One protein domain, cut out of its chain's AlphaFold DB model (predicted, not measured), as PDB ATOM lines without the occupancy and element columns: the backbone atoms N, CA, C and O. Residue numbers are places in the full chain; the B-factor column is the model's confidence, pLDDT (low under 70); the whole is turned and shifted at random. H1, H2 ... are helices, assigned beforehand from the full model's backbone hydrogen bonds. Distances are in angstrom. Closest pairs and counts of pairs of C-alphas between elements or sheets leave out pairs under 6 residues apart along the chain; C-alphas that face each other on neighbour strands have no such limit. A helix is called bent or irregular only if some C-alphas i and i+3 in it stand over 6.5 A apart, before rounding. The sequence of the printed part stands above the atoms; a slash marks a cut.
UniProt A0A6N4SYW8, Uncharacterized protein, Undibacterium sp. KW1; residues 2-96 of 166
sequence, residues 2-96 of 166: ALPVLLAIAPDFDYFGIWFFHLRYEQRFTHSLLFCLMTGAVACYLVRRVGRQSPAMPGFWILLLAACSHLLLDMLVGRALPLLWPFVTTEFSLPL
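What this domain is: This is residues 2 to 96 of the 166 residues of an uncharacterized protein of Undibacterium sp. KW1 (UniProt A0A6N4SYW8). A helical hairpin of H2 and H3 is joined by the first half of H1, which packs mainly on H3; beyond a kink near residue 11, H1 runs away from both. The turn of the hairpin sticks out at one end with residues 49 to 56, and an unnamed tail, residues 77 to 96, folds at the other. The printed part has 95 residues, with H1, H2 and H3 in that order and no named strand; the class is all helix. It is only just compact, close to loose, with a radius of gyration of the C-alphas of 14.5 A and spans of 41 by 33 by 23 A.

How they stand to each other: H1, residues 2 to 21, has a kink of 55 degrees and is irregular, with C-alphas 8 and 11 7.1 A apart. With residues 7 to 11 alone it touches H2, residues 33 to 50, at a steep tilt of 54 degrees, opposite ways; the closest C-alphas, of Leu 7 and Gly 40, are 7.1 A apart. With residues 4 to 11 alone it touches H3, residues 60 to 76, at a steep tilt of 50 degrees, the same way; the closest C-alphas, of Ala 8 and Ala 67, are 4.6 A apart. H2 and H3 touch as a hairpin, at a shallow tilt of 31 degrees, opposite ways; the closest C-alphas, of Gly 40 and Leu 64, are 4.8 A apart. H3 has a kink of 33 degrees near residue 70 and is only just irregular, with C-alphas 67 and 70 6.54 A apart. Every O i to N i+4 pair is within hydrogen-bond range in H2, against 9 of 16 in H1 and 11 of 13 in H3.

Where its parts are: H1 begins at C-alpha 2 (4.616, -44.967, -36.873) and measures 27.9 A from first to last C-alpha. H2 measures 25.5 A. H3 measures 24.2 A and ends at C-alpha 76 (4.541, -29.702, -55.571).

The domain as a whole: The C-alphas of Arg 52 and Pro 95, the two farthest apart, are 44.2 A apart. The printed part has no cut. The link from H1 to H2 is long, with 11 residues. Mean pLDDT of the printed part is 84.5; residues 25 to 27 and 51 to 57 are under 70.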
ATOM      1  N   ALA A   2       3.315 -45.652 -36.763       77.62
ATOM      2  CA  ALA A   2       4.616 -44.967 -36.873       77.62
ATOM      3  C   ALA A   2       5.436 -45.290 -38.142       77.62
ATOM      4  O   ALA A   2       6.091 -44.411 -38.684       77.62
ATOM      5  N   LEU A   3       5.390 -46.529 -38.646       84.56
ATOM      6  CA  LEU A   3       6.268 -46.950 -39.746       84.56
ATOM      7  C   LEU A   3       6.069 -46.169 -41.067       84.56
ATOM      8  O   LEU A   3       7.070 -45.725 -41.618       84.56
ATOM      9  N   PRO A   4       4.837 -45.951 -41.575       84.69
ATOM     10  CA  PRO A   4       4.635 -45.114 -42.759       84.69
ATOM     11  C   PRO A   4       5.153 -43.681 -42.583       84.69
ATOM     12  O   PRO A   4       5.706 -43.120 -43.518       84.69
ATOM     13  N   VAL A   5       5.027 -43.112 -41.379       84.88
ATOM     14  CA  VAL A   5       5.537 -41.765 -41.073       84.88
ATOM     15  C   VAL A   5       7.063 -41.735 -41.150       84.88
ATOM     16  O   VAL A   5       7.624 -40.839 -41.764       84.88
ATOM     17  N   LEU A   6       7.740 -42.744 -40.594       87.06
ATOM     18  CA  LEU A   6       9.199 -42.855 -40.687       87.06
ATOM     19  C   LEU A   6       9.675 -43.002 -42.138       87.06
ATOM     20  O   LEU A   6      10.670 -42.396 -42.516       87.06
ATOM     21  N   LEU A   7       8.949 -43.766 -42.961       89.25
ATOM     22  CA  LEU A   7       9.257 -43.897 -44.387       89.25
ATOM     23  C   LEU A   7       9.057 -42.589 -45.154       89.25
ATOM     24  O   LEU A   7       9.860 -42.288 -46.028       89.25
ATOM     25  N   ALA A   8       8.036 -41.805 -44.807       88.38
ATOM     26  CA  ALA A   8       7.808 -40.494 -45.409       88.38
ATOM     27  C   ALA A   8       8.891 -39.461 -45.042       88.38
ATOM     28  O   ALA A   8       9.049 -38.474 -45.745       88.38
ATOM     29  N   ILE A   9       9.648 -39.676 -43.961       87.94
ATOM     30  CA  ILE A   9      10.769 -38.808 -43.555       87.94
ATOM     31  C   ILE A   9      12.109 -39.343 -44.088       87.94
ATOM     32  O   ILE A   9      13.098 -38.621 -44.113       87.94
ATOM     33  N   ALA A  10      12.174 -40.598 -44.543       88.50
ATOM     34  CA  ALA A  10      13.425 -41.219 -44.977       88.50
ATOM     35  C   ALA A  10      14.169 -40.440 -46.085       88.50
ATOM     36  O   ALA A  10      15.400 -40.394 -46.024       88.50
ATOM     37  N   PRO A  11      13.494 -39.795 -47.062       87.31
ATOM     38  CA  PRO A  11      14.178 -38.936 -48.023       87.31
ATOM     39  C   PRO A  11      14.932 -37.772 -47.364       87.31
ATOM     40  O   PRO A  11      15.997 -37.403 -47.831       87.31
ATOM     41  N   ASP A  12      14.528 -37.267 -46.205       87.12
ATOM     42  CA  ASP A  12      15.265 -36.190 -45.531       87.12
ATOM     43  C   ASP A  12      16.584 -36.632 -44.877       87.12
ATOM     44  O   ASP A  12      17.293 -35.811 -44.295       87.12
ATOM     45  N   PHE A  13      16.980 -37.903 -44.978       85.56
ATOM     46  CA  PHE A  13      18.240 -38.372 -44.393       85.56
ATOM     47  C   PHE A  13      19.484 -37.670 -44.955       85.56
ATOM     48  O   PHE A  13      20.470 -37.523 -44.229       85.56
ATOM     49  N   ASP A  14      19.418 -37.136 -46.175       83.00
ATOM     50  CA  ASP A  14      20.491 -36.315 -46.750       83.00
ATOM     51  C   ASP A  14      20.766 -35.046 -45.928       83.00
ATOM     52  O   ASP A  14      21.910 -34.588 -45.861       83.00
ATOM     53  N   TYR A  15      19.763 -34.507 -45.221       79.38
ATOM     54  CA  TYR A  15      19.952 -33.344 -44.354       79.38
ATOM     55  C   TYR A  15      20.869 -33.629 -43.169       79.38
ATOM     56  O   TYR A  15      21.599 -32.732 -42.757       79.38
ATOM     57  N   PHE A  16      20.928 -34.868 -42.668       82.00
ATOM     58  CA  PHE A  16      21.943 -35.234 -41.676       82.00
ATOM     59  C   PHE A  16      23.353 -35.113 -42.271       82.00
ATOM     60  O   PHE A  16      24.246 -34.549 -41.642       82.00
ATOM     61  N   GLY A  17      23.543 -35.567 -43.513       79.25
ATOM     62  CA  GLY A  17      24.786 -35.379 -44.266       79.25
ATOM     63  C   GLY A  17      25.175 -33.903 -44.401       79.25
ATOM     64  O   GLY A  17      26.309 -33.511 -44.124       79.25
ATOM     65  N   ILE A  18      24.207 -33.070 -44.778       80.00
ATOM     66  CA  ILE A  18      24.395 -31.631 -44.989       80.00
ATOM     67  C   ILE A  18      24.705 -30.905 -43.671       80.00
ATOM     68  O   ILE A  18      25.614 -30.077 -43.624       80.00
ATOM     69  N   TRP A  19      23.976 -31.205 -42.593       79.31
ATOM     70  CA  TRP A  19      24.116 -30.509 -41.313       79.31
ATOM     71  C   TRP A  19      25.365 -30.922 -40.534       79.31
ATOM     72  O   TRP A  19      26.024 -30.056 -39.966       79.31
ATOM     73  N   PHE A  20      25.695 -32.218 -40.503       82.88
ATOM     74  CA  PHE A  20      26.792 -32.735 -39.676       82.88
ATOM     75  C   PHE A  20      28.124 -32.843 -40.419       82.88
ATOM     76  O   PHE A  20      29.174 -32.684 -39.802       82.88
ATOM     77  N   PHE A  21      28.098 -33.100 -41.729       81.94
ATOM     78  CA  PHE A  21      29.308 -33.321 -42.532       81.94
ATOM     79  C   PHE A  21      29.559 -32.220 -43.566       81.94
ATOM     80  O   PHE A  21      30.503 -32.327 -44.347       81.94
ATOM     81  N   HIS A  22      28.738 -31.163 -43.578       77.50
ATOM     82  CA  HIS A  22      28.846 -30.043 -44.519       77.50
ATOM     83  C   HIS A  22      28.877 -30.484 -45.996       77.50
ATOM     84  O   HIS A  22      29.516 -29.843 -46.835       77.50
ATOM     85  N   LEU A  23      28.188 -31.586 -46.320       76.94
ATOM     86  CA  LEU A  23      28.038 -32.058 -47.696       76.94
ATOM     87  C   LEU A  23      27.245 -31.046 -48.534       76.94
ATOM     88  O   LEU A  23      26.417 -30.288 -48.024       76.94
ATOM     89  N   ARG A  24      27.513 -31.022 -49.844       72.69
ATOM     90  CA  ARG A  24      26.863 -30.082 -50.763       72.69
ATOM     91  C   ARG A  24      25.418 -30.490 -51.030       72.69
ATOM     92  O   ARG A  24      25.128 -31.657 -51.267       72.69
ATOM     93  N   TYR A  25      24.543 -29.488 -51.085       64.00
ATOM     94  CA  TYR A  25      23.103 -29.653 -51.302       64.00
ATOM     95  C   TYR A  25      22.744 -30.347 -52.626       64.00
ATOM     96  O   TYR A  25      21.700 -30.975 -52.705       64.00
ATOM     97  N   GLU A  26      23.608 -30.287 -53.644       66.00
ATOM     98  CA  GLU A  26      23.409 -30.962 -54.942       66.00
ATOM     99  C   GLU A  26      23.274 -32.492 -54.817       66.00
ATOM    100  O   GLU A  26      22.764 -33.161 -55.710       66.00
ATOM    101  N   GLN A  27      23.711 -33.074 -53.700       66.38
ATOM    102  CA  GLN A  27      23.698 -34.515 -53.469       66.38
ATOM    103  C   GLN A  27      22.435 -34.944 -52.706       66.38
ATOM    104  O   GLN A  27      22.532 -35.455 -51.596       66.38
ATOM    105  N   ARG A  28      21.246 -34.748 -53.299       80.62
ATOM    106  CA  ARG A  28      19.960 -35.228 -52.740       80.62
ATOM    107  C   ARG A  28      19.625 -36.665 -53.171       80.62
ATOM    108  O   ARG A  28      18.562 -36.924 -53.737       80.62
ATOM    109  N   PHE A  29      20.553 -37.602 -53.000       84.31
ATOM    110  CA  PHE A  29      20.432 -38.966 -53.533       84.31
ATOM    111  C   PHE A  29      19.301 -39.795 -52.895       84.31
ATOM    112  O   PHE A  29      18.759 -40.696 -53.548       84.31
ATOM    113  N   THR A  30      18.883 -39.490 -51.663       89.00
ATOM    114  CA  THR A  30      17.719 -40.140 -51.030       89.00
ATOM    115  C   THR A  30      16.391 -39.688 -51.644       89.00
ATOM    116  O   THR A  30      15.378 -40.370 -51.491       89.00
ATOM    117  N   HIS A  31      16.377 -38.586 -52.403       90.88
ATOM    118  CA  HIS A  31      15.204 -38.083 -53.128       90.88
ATOM    119  C   HIS A  31      15.067 -38.724 -54.520       90.88
ATOM    120  O   HIS A  31      14.658 -38.086 -55.491       90.88
ATOM    121  N   SER A  32      15.408 -40.010 -54.607       92.19
ATOM    122  CA  SER A  32      15.268 -40.840 -55.801       92.19
ATOM    123  C   SER A  32      14.160 -41.879 -55.623       92.19
ATOM    124  O   SER A  32      13.897 -42.382 -54.522       92.19
ATOM    125  N   LEU A  33      13.516 -42.254 -56.731       92.31
ATOM    126  CA  LEU A  33      12.508 -43.316 -56.738       92.31
ATOM    127  C   LEU A  33      13.114 -44.660 -56.331       92.31
ATOM    128  O   LEU A  33      12.463 -45.444 -55.640       92.31
ATOM    129  N   LEU A  34      14.370 -44.911 -56.716       92.69
ATOM    130  CA  LEU A  34      15.080 -46.126 -56.332       92.69
ATOM    131  C   LEU A  34      15.259 -46.204 -54.814       92.69
ATOM    132  O   LEU A  34      14.970 -47.248 -54.230       92.69
ATOM    133  N   PHE A  35      15.676 -45.114 -54.161       92.25
ATOM    134  CA  PHE A  35      15.810 -45.079 -52.705       92.25
ATOM    135  C   PHE A  35      14.473 -45.353 -52.001       92.25
ATOM    136  O   PHE A  35      14.412 -46.166 -51.076       92.25
ATOM    137  N   CYS A  36      13.376 -44.760 -52.478       92.56
ATOM    138  CA  CYS A  36      12.035 -45.004 -51.933       92.56
ATOM    139  C   CYS A  36      11.568 -46.448 -52.119       92.56
ATOM    140  O   CYS A  36      10.986 -47.050 -51.215       92.56
ATOM    141  N   LEU A  37      11.858 -47.032 -53.282       93.38
ATOM    142  CA  LEU A  37      11.531 -48.422 -53.572       93.38
ATOM    143  C   LEU A  37      12.323 -49.376 -52.675       93.38
ATOM    144  O   LEU A  37      11.743 -50.294 -52.093       93.38
ATOM    145  N   MET A  38      13.625 -49.130 -52.509       93.06
ATOM    146  CA  MET A  38      14.494 -49.918 -51.633       93.06
ATOM    147  C   MET A  38      14.065 -49.811 -50.166       93.06
ATOM    148  O   MET A  38      13.885 -50.833 -49.509       93.06
ATOM    149  N   THR A  39      13.834 -48.602 -49.652       92.06
ATOM    150  CA  THR A  39      13.406 -48.394 -48.256       92.06
ATOM    151  C   THR A  39      12.026 -48.992 -47.981       92.06
ATOM    152  O   THR A  39      11.850 -49.680 -46.972       92.06
ATOM    153  N   GLY A  40      11.066 -48.838 -48.898       90.56
ATOM    154  CA  GLY A  40       9.752 -49.481 -48.811       90.56
ATOM    155  C   GLY A  40       9.830 -51.014 -48.846       90.56
ATOM    156  O   GLY A  40       9.151 -51.689 -48.066       90.56
ATOM    157  N   ALA A  41      10.694 -51.581 -49.698       91.12
ATOM    158  CA  ALA A  41      10.923 -53.024 -49.778       91.12
ATOM    159  C   ALA A  41      11.572 -53.574 -48.501       91.12
ATOM    160  O   ALA A  41      11.091 -54.568 -47.950       91.12
ATOM    161  N   VAL A  42      12.609 -52.902 -47.990       91.38
ATOM    162  CA  VAL A  42      13.279 -53.255 -46.731       91.38
ATOM    163  C   VAL A  42      12.295 -53.184 -45.567       91.38
ATOM    164  O   VAL A  42      12.189 -54.142 -44.803       91.38
ATOM    165  N   ALA A  43      11.510 -52.111 -45.457       90.06
ATOM    166  CA  ALA A  43      10.495 -51.988 -44.416       90.06
ATOM    167  C   ALA A  43       9.448 -53.107 -44.503       90.06
ATOM    168  O   ALA A  43       9.114 -53.716 -43.487       90.06
ATOM    169  N   CYS A  44       8.969 -53.436 -45.706       89.56
ATOM    170  CA  CYS A  44       8.029 -54.536 -45.906       89.56
ATOM    171  C   CYS A  44       8.634 -55.890 -45.497       89.56
ATOM    172  O   CYS A  44       7.980 -56.679 -44.810       89.56
ATOM    173  N   TYR A  45       9.887 -56.149 -45.876       89.62
ATOM    174  CA  TYR A  45      10.611 -57.358 -45.492       89.62
ATOM    175  C   TYR A  45      10.772 -57.463 -43.969       89.62
ATOM    176  O   TYR A  45      10.399 -58.480 -43.386       89.62
ATOM    177  N   LEU A  46      11.248 -56.404 -43.308       88.00
ATOM    178  CA  LEU A  46      11.431 -56.370 -41.855       88.00
ATOM    179  C   LEU A  46      10.111 -56.584 -41.112       88.00
ATOM    180  O   LEU A  46      10.044 -57.394 -40.191       88.00
ATOM    181  N   VAL A  47       9.038 -55.931 -41.559       86.25
ATOM    182  CA  VAL A  47       7.696 -56.116 -40.999       86.25
ATOM    183  C   VAL A  47       7.227 -57.565 -41.130       86.25
ATOM    184  O   VAL A  47       6.684 -58.113 -40.176       86.25
ATOM    185  N   ARG A  48       7.466 -58.219 -42.273       84.31
ATOM    186  CA  ARG A  48       7.101 -59.631 -42.480       84.31
ATOM    187  C   ARG A  48       7.942 -60.608 -41.657       84.31
ATOM    188  O   ARG A  48       7.465 -61.703 -41.375       84.31
ATOM    189  N   ARG A  49       9.180 -60.244 -41.310       84.12
ATOM    190  CA  ARG A  49      10.114 -61.092 -40.550       84.12
ATOM    191  C   ARG A  49       9.973 -60.939 -39.038       84.12
ATOM    192  O   ARG A  49      10.130 -61.921 -38.325       84.12
ATOM    193  N   VAL A  50       9.712 -59.723 -38.563       81.19
ATOM    194  CA  VAL A  50       9.681 -59.375 -37.130       81.19
ATOM    195  C   VAL A  50       8.247 -59.256 -36.606       81.19
ATOM    196  O   VAL A  50       7.981 -59.528 -35.436       81.19
ATOM    197  N   GLY A  51       7.301 -58.853 -37.456       65.31
ATOM    198  CA  GLY A  51       5.911 -58.652 -37.067       65.31
ATOM    199  C   GLY A  51       5.141 -59.965 -36.951       65.31
ATOM    200  O   GLY A  51       5.155 -60.793 -37.861       65.31
ATOM    201  N   ARG A  52       4.377 -60.127 -35.862       62.59
ATOM    202  CA  ARG A  52       3.250 -61.073 -35.855       62.59
ATOM    203  C   ARG A  52       2.299 -60.617 -36.955       62.59
ATOM    204  O   ARG A  52       1.850 -59.472 -36.908       62.59
ATOM    205  N   GLN A  53       2.035 -61.471 -37.944       63.03
ATOM    206  CA  GLN A  53       1.175 -61.127 -39.075       63.03
ATOM    207  C   GLN A  53      -0.224 -60.765 -38.569       63.03
ATOM    208  O   GLN A  53      -1.041 -61.627 -38.265       63.03
ATOM    209  N   SER A  54      -0.469 -59.466 -38.424       62.16
ATOM    210  CA  SER A  54      -1.778 -58.915 -38.115       62.16
ATOM    211  C   SER A  54      -2.447 -58.527 -39.430       62.16
ATOM    212  O   SER A  54      -1.776 -57.959 -40.293       62.16
ATOM    213  N   PRO A  55      -3.760 -58.746 -39.599       63.06
ATOM    214  CA  PRO A  55      -4.491 -58.264 -40.772       63.06
ATOM    215  C   PRO A  55      -4.419 -56.735 -40.945       63.06
ATOM    216  O   PRO A  55      -4.685 -56.228 -42.027       63.06
ATOM    217  N   ALA A  56      -4.013 -55.993 -39.908       66.56
ATOM    218  CA  ALA A  56      -3.796 -54.548 -39.963       66.56
ATOM    219  C   ALA A  56      -2.397 -54.128 -40.469       66.56
ATOM    220  O   ALA A  56      -2.069 -52.938 -40.434       66.56
ATOM    221  N   MET A  57      -1.536 -55.064 -40.895       69.12
ATOM    222  CA  MET A  57      -0.197 -54.722 -41.382       69.12
ATOM    223  C   MET A  57      -0.267 -54.045 -42.760       69.12
ATOM    224  O   MET A  57      -0.828 -54.621 -43.694       69.12
ATOM    225  N   PRO A  58       0.318 -52.844 -42.926       74.31
ATOM    226  CA  PRO A  58       0.341 -52.174 -44.216       74.31
ATOM    227  C   PRO A  58       1.130 -53.006 -45.232       74.31
ATOM    228  O   PRO A  58       2.254 -53.439 -44.973       74.31
ATOM    229  N   GLY A  59       0.521 -53.240 -46.395       84.69
ATOM    230  CA  GLY A  59       1.167 -53.936 -47.503       84.69
ATOM    231  C   GLY A  59       2.304 -53.120 -48.124       84.69
ATOM    232  O   GLY A  59       2.424 -51.918 -47.891       84.69
ATOM    233  N   PHE A  60       3.108 -53.776 -48.967       86.69
ATOM    234  CA  PHE A  60       4.222 -53.151 -49.691       86.69
ATOM    235  C   PHE A  60       3.817 -51.841 -50.378       86.69
ATOM    236  O   PHE A  60       4.489 -50.833 -50.204       86.69
ATOM    237  N   TRP A  61       2.678 -51.827 -51.077       88.50
ATOM    238  CA  TRP A  61       2.199 -50.643 -51.790       88.50
ATOM    239  C   TRP A  61       1.910 -49.452 -50.875       88.50
ATOM    240  O   TRP A  61       2.213 -48.326 -51.244       88.50
ATOM    241  N   ILE A  62       1.386 -49.682 -49.669       89.19
ATOM    242  CA  ILE A  62       1.133 -48.604 -48.701       89.19
ATOM    243  C   ILE A  62       2.460 -48.026 -48.201       89.19
ATOM    244  O   ILE A  62       2.601 -46.813 -48.084       89.19
ATOM    245  N   LEU A  63       3.441 -48.888 -47.926       90.31
ATOM    246  CA  LEU A  63       4.772 -48.470 -47.481       90.31
ATOM    247  C   LEU A  63       5.536 -47.735 -48.589       90.31
ATOM    248  O   LEU A  63       6.181 -46.728 -48.315       90.31
ATOM    249  N   LEU A  64       5.415 -48.194 -49.837       91.31
ATOM    250  CA  LEU A  64       5.988 -47.526 -51.000       91.31
ATOM    251  C   LEU A  64       5.352 -46.151 -51.221       91.31
ATOM    252  O   LEU A  64       6.068 -45.172 -51.386       91.31
ATOM    253  N   LEU A  65       4.019 -46.060 -51.177       91.19
ATOM    254  CA  LEU A  65       3.311 -44.782 -51.285       91.19
ATOM    255  C   LEU A  65       3.715 -43.822 -50.165       91.19
ATOM    256  O   LEU A  65       3.889 -42.635 -50.422       91.19
ATOM    257  N   ALA A  66       3.913 -44.329 -48.947       91.06
ATOM    258  CA  ALA A  66       4.408 -43.521 -47.843       91.06
ATOM    259  C   ALA A  66       5.820 -42.981 -48.123       91.06
ATOM    260  O   ALA A  66       6.030 -41.780 -47.989       91.06
ATOM    261  N   ALA A  67       6.749 -43.819 -48.592       90.56
ATOM    262  CA  ALA A  67       8.096 -43.380 -48.969       90.56
ATOM    263  C   ALA A  67       8.082 -42.350 -50.119       90.56
ATOM    264  O   ALA A  67       8.748 -41.322 -50.044       90.56
ATOM    265  N   CYS A  68       7.265 -42.575 -51.152       92.38
ATOM    266  CA  CYS A  68       7.160 -41.679 -52.307       92.38
ATOM    267  C   CYS A  68       6.397 -40.375 -52.021       92.38
ATOM    268  O   CYS A  68       6.512 -39.425 -52.795       92.38
ATOM    269  N   SER A  69       5.605 -40.314 -50.943       91.12
ATOM    270  CA  SER A  69       4.776 -39.142 -50.631       91.12
ATOM    271  C   SER A  69       5.607 -37.873 -50.442       91.12
ATOM    272  O   SER A  69       5.205 -36.807 -50.899       91.12
ATOM    273  N   HIS A  70       6.800 -38.004 -49.861       89.75
ATOM    274  CA  HIS A  70       7.718 -36.892 -49.657       89.75
ATOM    275  C   HIS A  70       8.202 -36.288 -50.980       89.75
ATOM    276  O   HIS A  70       8.171 -35.076 -51.145       89.75
ATOM    277  N   LEU A  71       8.579 -37.126 -51.956       91.19
ATOM    278  CA  LEU A  71       9.051 -36.652 -53.262       91.19
ATOM    279  C   LEU A  71       7.948 -35.884 -53.981       91.19
ATOM    280  O   LEU A  71       8.203 -34.840 -54.571       91.19
ATOM    281  N   LEU A  72       6.713 -36.386 -53.904       89.56
ATOM    282  CA  LEU A  72       5.569 -35.697 -54.482       89.56
ATOM    283  C   LEU A  72       5.362 -34.321 -53.835       89.56
ATOM    284  O   LEU A  72       5.166 -33.345 -54.555       89.56
ATOM    285  N   LEU A  73       5.426 -34.232 -52.504       88.00
ATOM    286  CA  LEU A  73       5.302 -32.961 -51.787       88.00
ATOM    287  C   LEU A  73       6.410 -31.980 -52.187       88.00
ATOM    288  O   LEU A  73       6.111 -30.836 -52.522       88.00
ATOM    289  N   ASP A  74       7.657 -32.442 -52.259       86.75
ATOM    290  CA  ASP A  74       8.797 -31.630 -52.688       86.75
ATOM    291  C   ASP A  74       8.631 -31.095 -54.119       86.75
ATOM    292  O   ASP A  74       8.897 -29.922 -54.396       86.75
ATOM    293  N   MET A  75       8.140 -31.929 -55.038       87.25
ATOM    294  CA  MET A  75       7.864 -31.503 -56.410       87.25
ATOM    295  C   MET A  75       6.708 -30.496 -56.483       87.25
ATOM    296  O   MET A  75       6.775 -29.562 -57.279       87.25
ATOM    297  N   LEU A  76       5.669 -30.644 -55.653       85.81
ATOM    298  CA  LEU A  76       4.541 -29.702 -55.571       85.81
ATOM    299  C   LEU A  76       4.929 -28.349 -54.966       85.81
ATOM    300  O   LEU A  76       4.274 -27.340 -55.233       85.81
ATOM    301  N   VAL A  77       5.997 -28.333 -54.172       81.31
ATOM    302  CA  VAL A  77       6.669 -27.131 -53.675       81.31
ATOM    303  C   VAL A  77       7.534 -26.464 -54.767       81.31
ATOM    304  O   VAL A  77       7.974 -25.322 -54.622       81.31
ATOM    305  N   GLY A  78       7.757 -27.138 -55.899       80.69
ATOM    306  CA  GLY A  78       8.571 -26.639 -57.007       80.69
ATOM    307  C   GLY A  78      10.055 -26.975 -56.885       80.69
ATOM    308  O   GLY A  78      10.877 -26.342 -57.548       80.69
ATOM    309  N   ARG A  79      10.428 -27.957 -56.053       83.44
ATOM    310  CA  ARG A  79      11.808 -28.452 -55.999       83.44
ATOM    311  C   ARG A  79      12.071 -29.423 -57.143       83.44
ATOM    312  O   ARG A  79      11.272 -30.319 -57.414       83.44
ATOM    313  N   ALA A  80      13.217 -29.251 -57.792       87.38
ATOM    314  CA  ALA A  80      13.737 -30.230 -58.730       87.38
ATOM    315  C   ALA A  80      14.407 -31.370 -57.944       87.38
ATOM    316  O   ALA A  80      15.125 -31.121 -56.973       87.38
ATOM    317  N   LEU A  81      14.109 -32.616 -58.317       89.00
ATOM    318  CA  LEU A  81      14.591 -33.816 -57.630       89.00
ATOM    319  C   LEU A  81      15.295 -34.773 -58.599       89.00
ATOM    320  O   LEU A  81      14.804 -34.976 -59.714       89.00
ATOM    321  N   PRO A  82      16.376 -35.450 -58.182       91.19
ATOM    322  CA  PRO A  82      17.056 -36.459 -58.989       91.19
ATOM    323  C   PRO A  82      16.293 -37.803 -58.968       91.19
ATOM    324  O   PRO A  82      16.789 -38.825 -58.492       91.19
ATOM    325  N   LEU A  83      15.061 -37.817 -59.498       91.31
ATOM    326  CA  LEU A  83      14.123 -38.949 -59.397       91.31
ATOM    327  C   LEU A  83      14.698 -40.281 -59.896       91.31
ATOM    328  O   LEU A  83      14.403 -41.333 -59.326       91.31
ATOM    329  N   LEU A  84      15.493 -40.232 -60.967       91.75
ATOM    330  CA  LEU A  84      16.050 -41.400 -61.654       91.75
ATOM    331  C   LEU A  84      17.511 -41.684 -61.278       91.75
ATOM    332  O   LEU A  84      18.157 -42.522 -61.913       91.75
ATOM    333  N   TRP A  85      18.048 -41.019 -60.256       89.94
ATOM    334  CA  TRP A  85      19.369 -41.350 -59.733       89.94
ATOM    335  C   TRP A  85      19.383 -42.798 -59.205       89.94
ATOM    336  O   TRP A  85      18.393 -43.236 -58.606       89.94
ATOM    337  N   PRO A  86      20.460 -43.578 -59.421       89.94
ATOM    338  CA  PRO A  86      21.764 -43.213 -59.990       89.94
ATOM    339  C   PRO A  86      21.879 -43.364 -61.515       89.94
ATOM    340  O   PRO A  86      22.962 -43.174 -62.060       89.94
ATOM    341  N   PHE A  87      20.802 -43.724 -62.216       91.38
ATOM    342  CA  PHE A  87      20.845 -43.975 -63.662       91.38
ATOM    343  C   PHE A  87      20.937 -42.687 -64.477       91.38
ATOM    344  O   PHE A  87      21.601 -42.650 -65.511       91.38
ATOM    345  N   VAL A  88      20.264 -41.635 -64.011       89.38
ATOM    346  CA  VAL A  88      20.249 -40.320 -64.652       89.38
ATOM    347  C   VAL A  88      20.507 -39.256 -63.592       89.38
ATOM    348  O   VAL A  88      19.909 -39.281 -62.518       89.38
ATOM    349  N   THR A  89      21.402 -38.316 -63.893       85.12
ATOM    350  CA  THR A  89      21.787 -37.214 -62.995       85.12
ATOM    351  C   THR A  89      20.950 -35.949 -63.182       85.12
ATOM    352  O   THR A  89      21.140 -34.982 -62.453       85.12
ATOM    353  N   THR A  90      20.037 -35.928 -64.155       88.25
ATOM    354  CA  THR A  90      19.141 -34.794 -64.393       88.25
ATOM    355  C   THR A  90      18.070 -34.719 -63.315       88.25
ATOM    356  O   THR A  90      17.459 -35.730 -62.959       88.25
ATOM    357  N   GLU A  91      17.793 -33.509 -62.848       89.56
ATOM    358  CA  GLU A  91      16.706 -33.253 -61.914       89.56
ATOM    359  C   GLU A  91      15.380 -33.050 -62.658       89.56
ATOM    360  O   GLU A  91      15.331 -32.494 -63.755       89.56
ATOM    361  N   PHE A  92      14.291 -33.502 -62.043       89.00
ATOM    362  CA  PHE A  92      12.932 -33.391 -62.555       89.00
ATOM    363  C   PHE A  92      12.119 -32.490 -61.631       89.00
ATOM    364  O   PHE A  92      12.118 -32.685 -60.416       89.00
ATOM    365  N   SER A  93      11.392 -31.535 -62.203       88.38
ATOM    366  CA  SER A  93      10.453 -30.668 -61.491       88.38
ATOM    367  C   SER A  93       9.075 -30.725 -62.145       88.38
ATOM    368  O   SER A  93       8.935 -31.086 -63.317       88.38
ATOM    369  N   LEU A  94       8.036 -30.390 -61.379       85.44
ATOM    370  CA  LEU A  94       6.705 -30.182 -61.941       85.44
ATOM    371  C   LEU A  94       6.580 -28.740 -62.451       85.44
ATOM    372  O   LEU A  94       7.062 -27.818 -61.792       85.44
ATOM    373  N   PRO A  95       5.880 -28.511 -63.577       82.19
ATOM    374  CA  PRO A  95       5.578 -27.159 -64.055       82.19
ATOM    375  C   PRO A  95       4.543 -26.440 -63.172       82.19
ATOM    376  O   PRO A  95       4.289 -25.253 -63.353       82.19
ATOM    377  N   LEU A  96       3.923 -27.164 -62.236       78.62
ATOM    378  CA  LEU A  96       2.882 -26.678 -61.346       78.62
ATOM    379  C   LEU A  96       3.414 -26.613 -59.910       78.62
ATOM    380  O   LEU A  96       3.723 -27.646 -59.320       78.62
TER     381      LEU A  96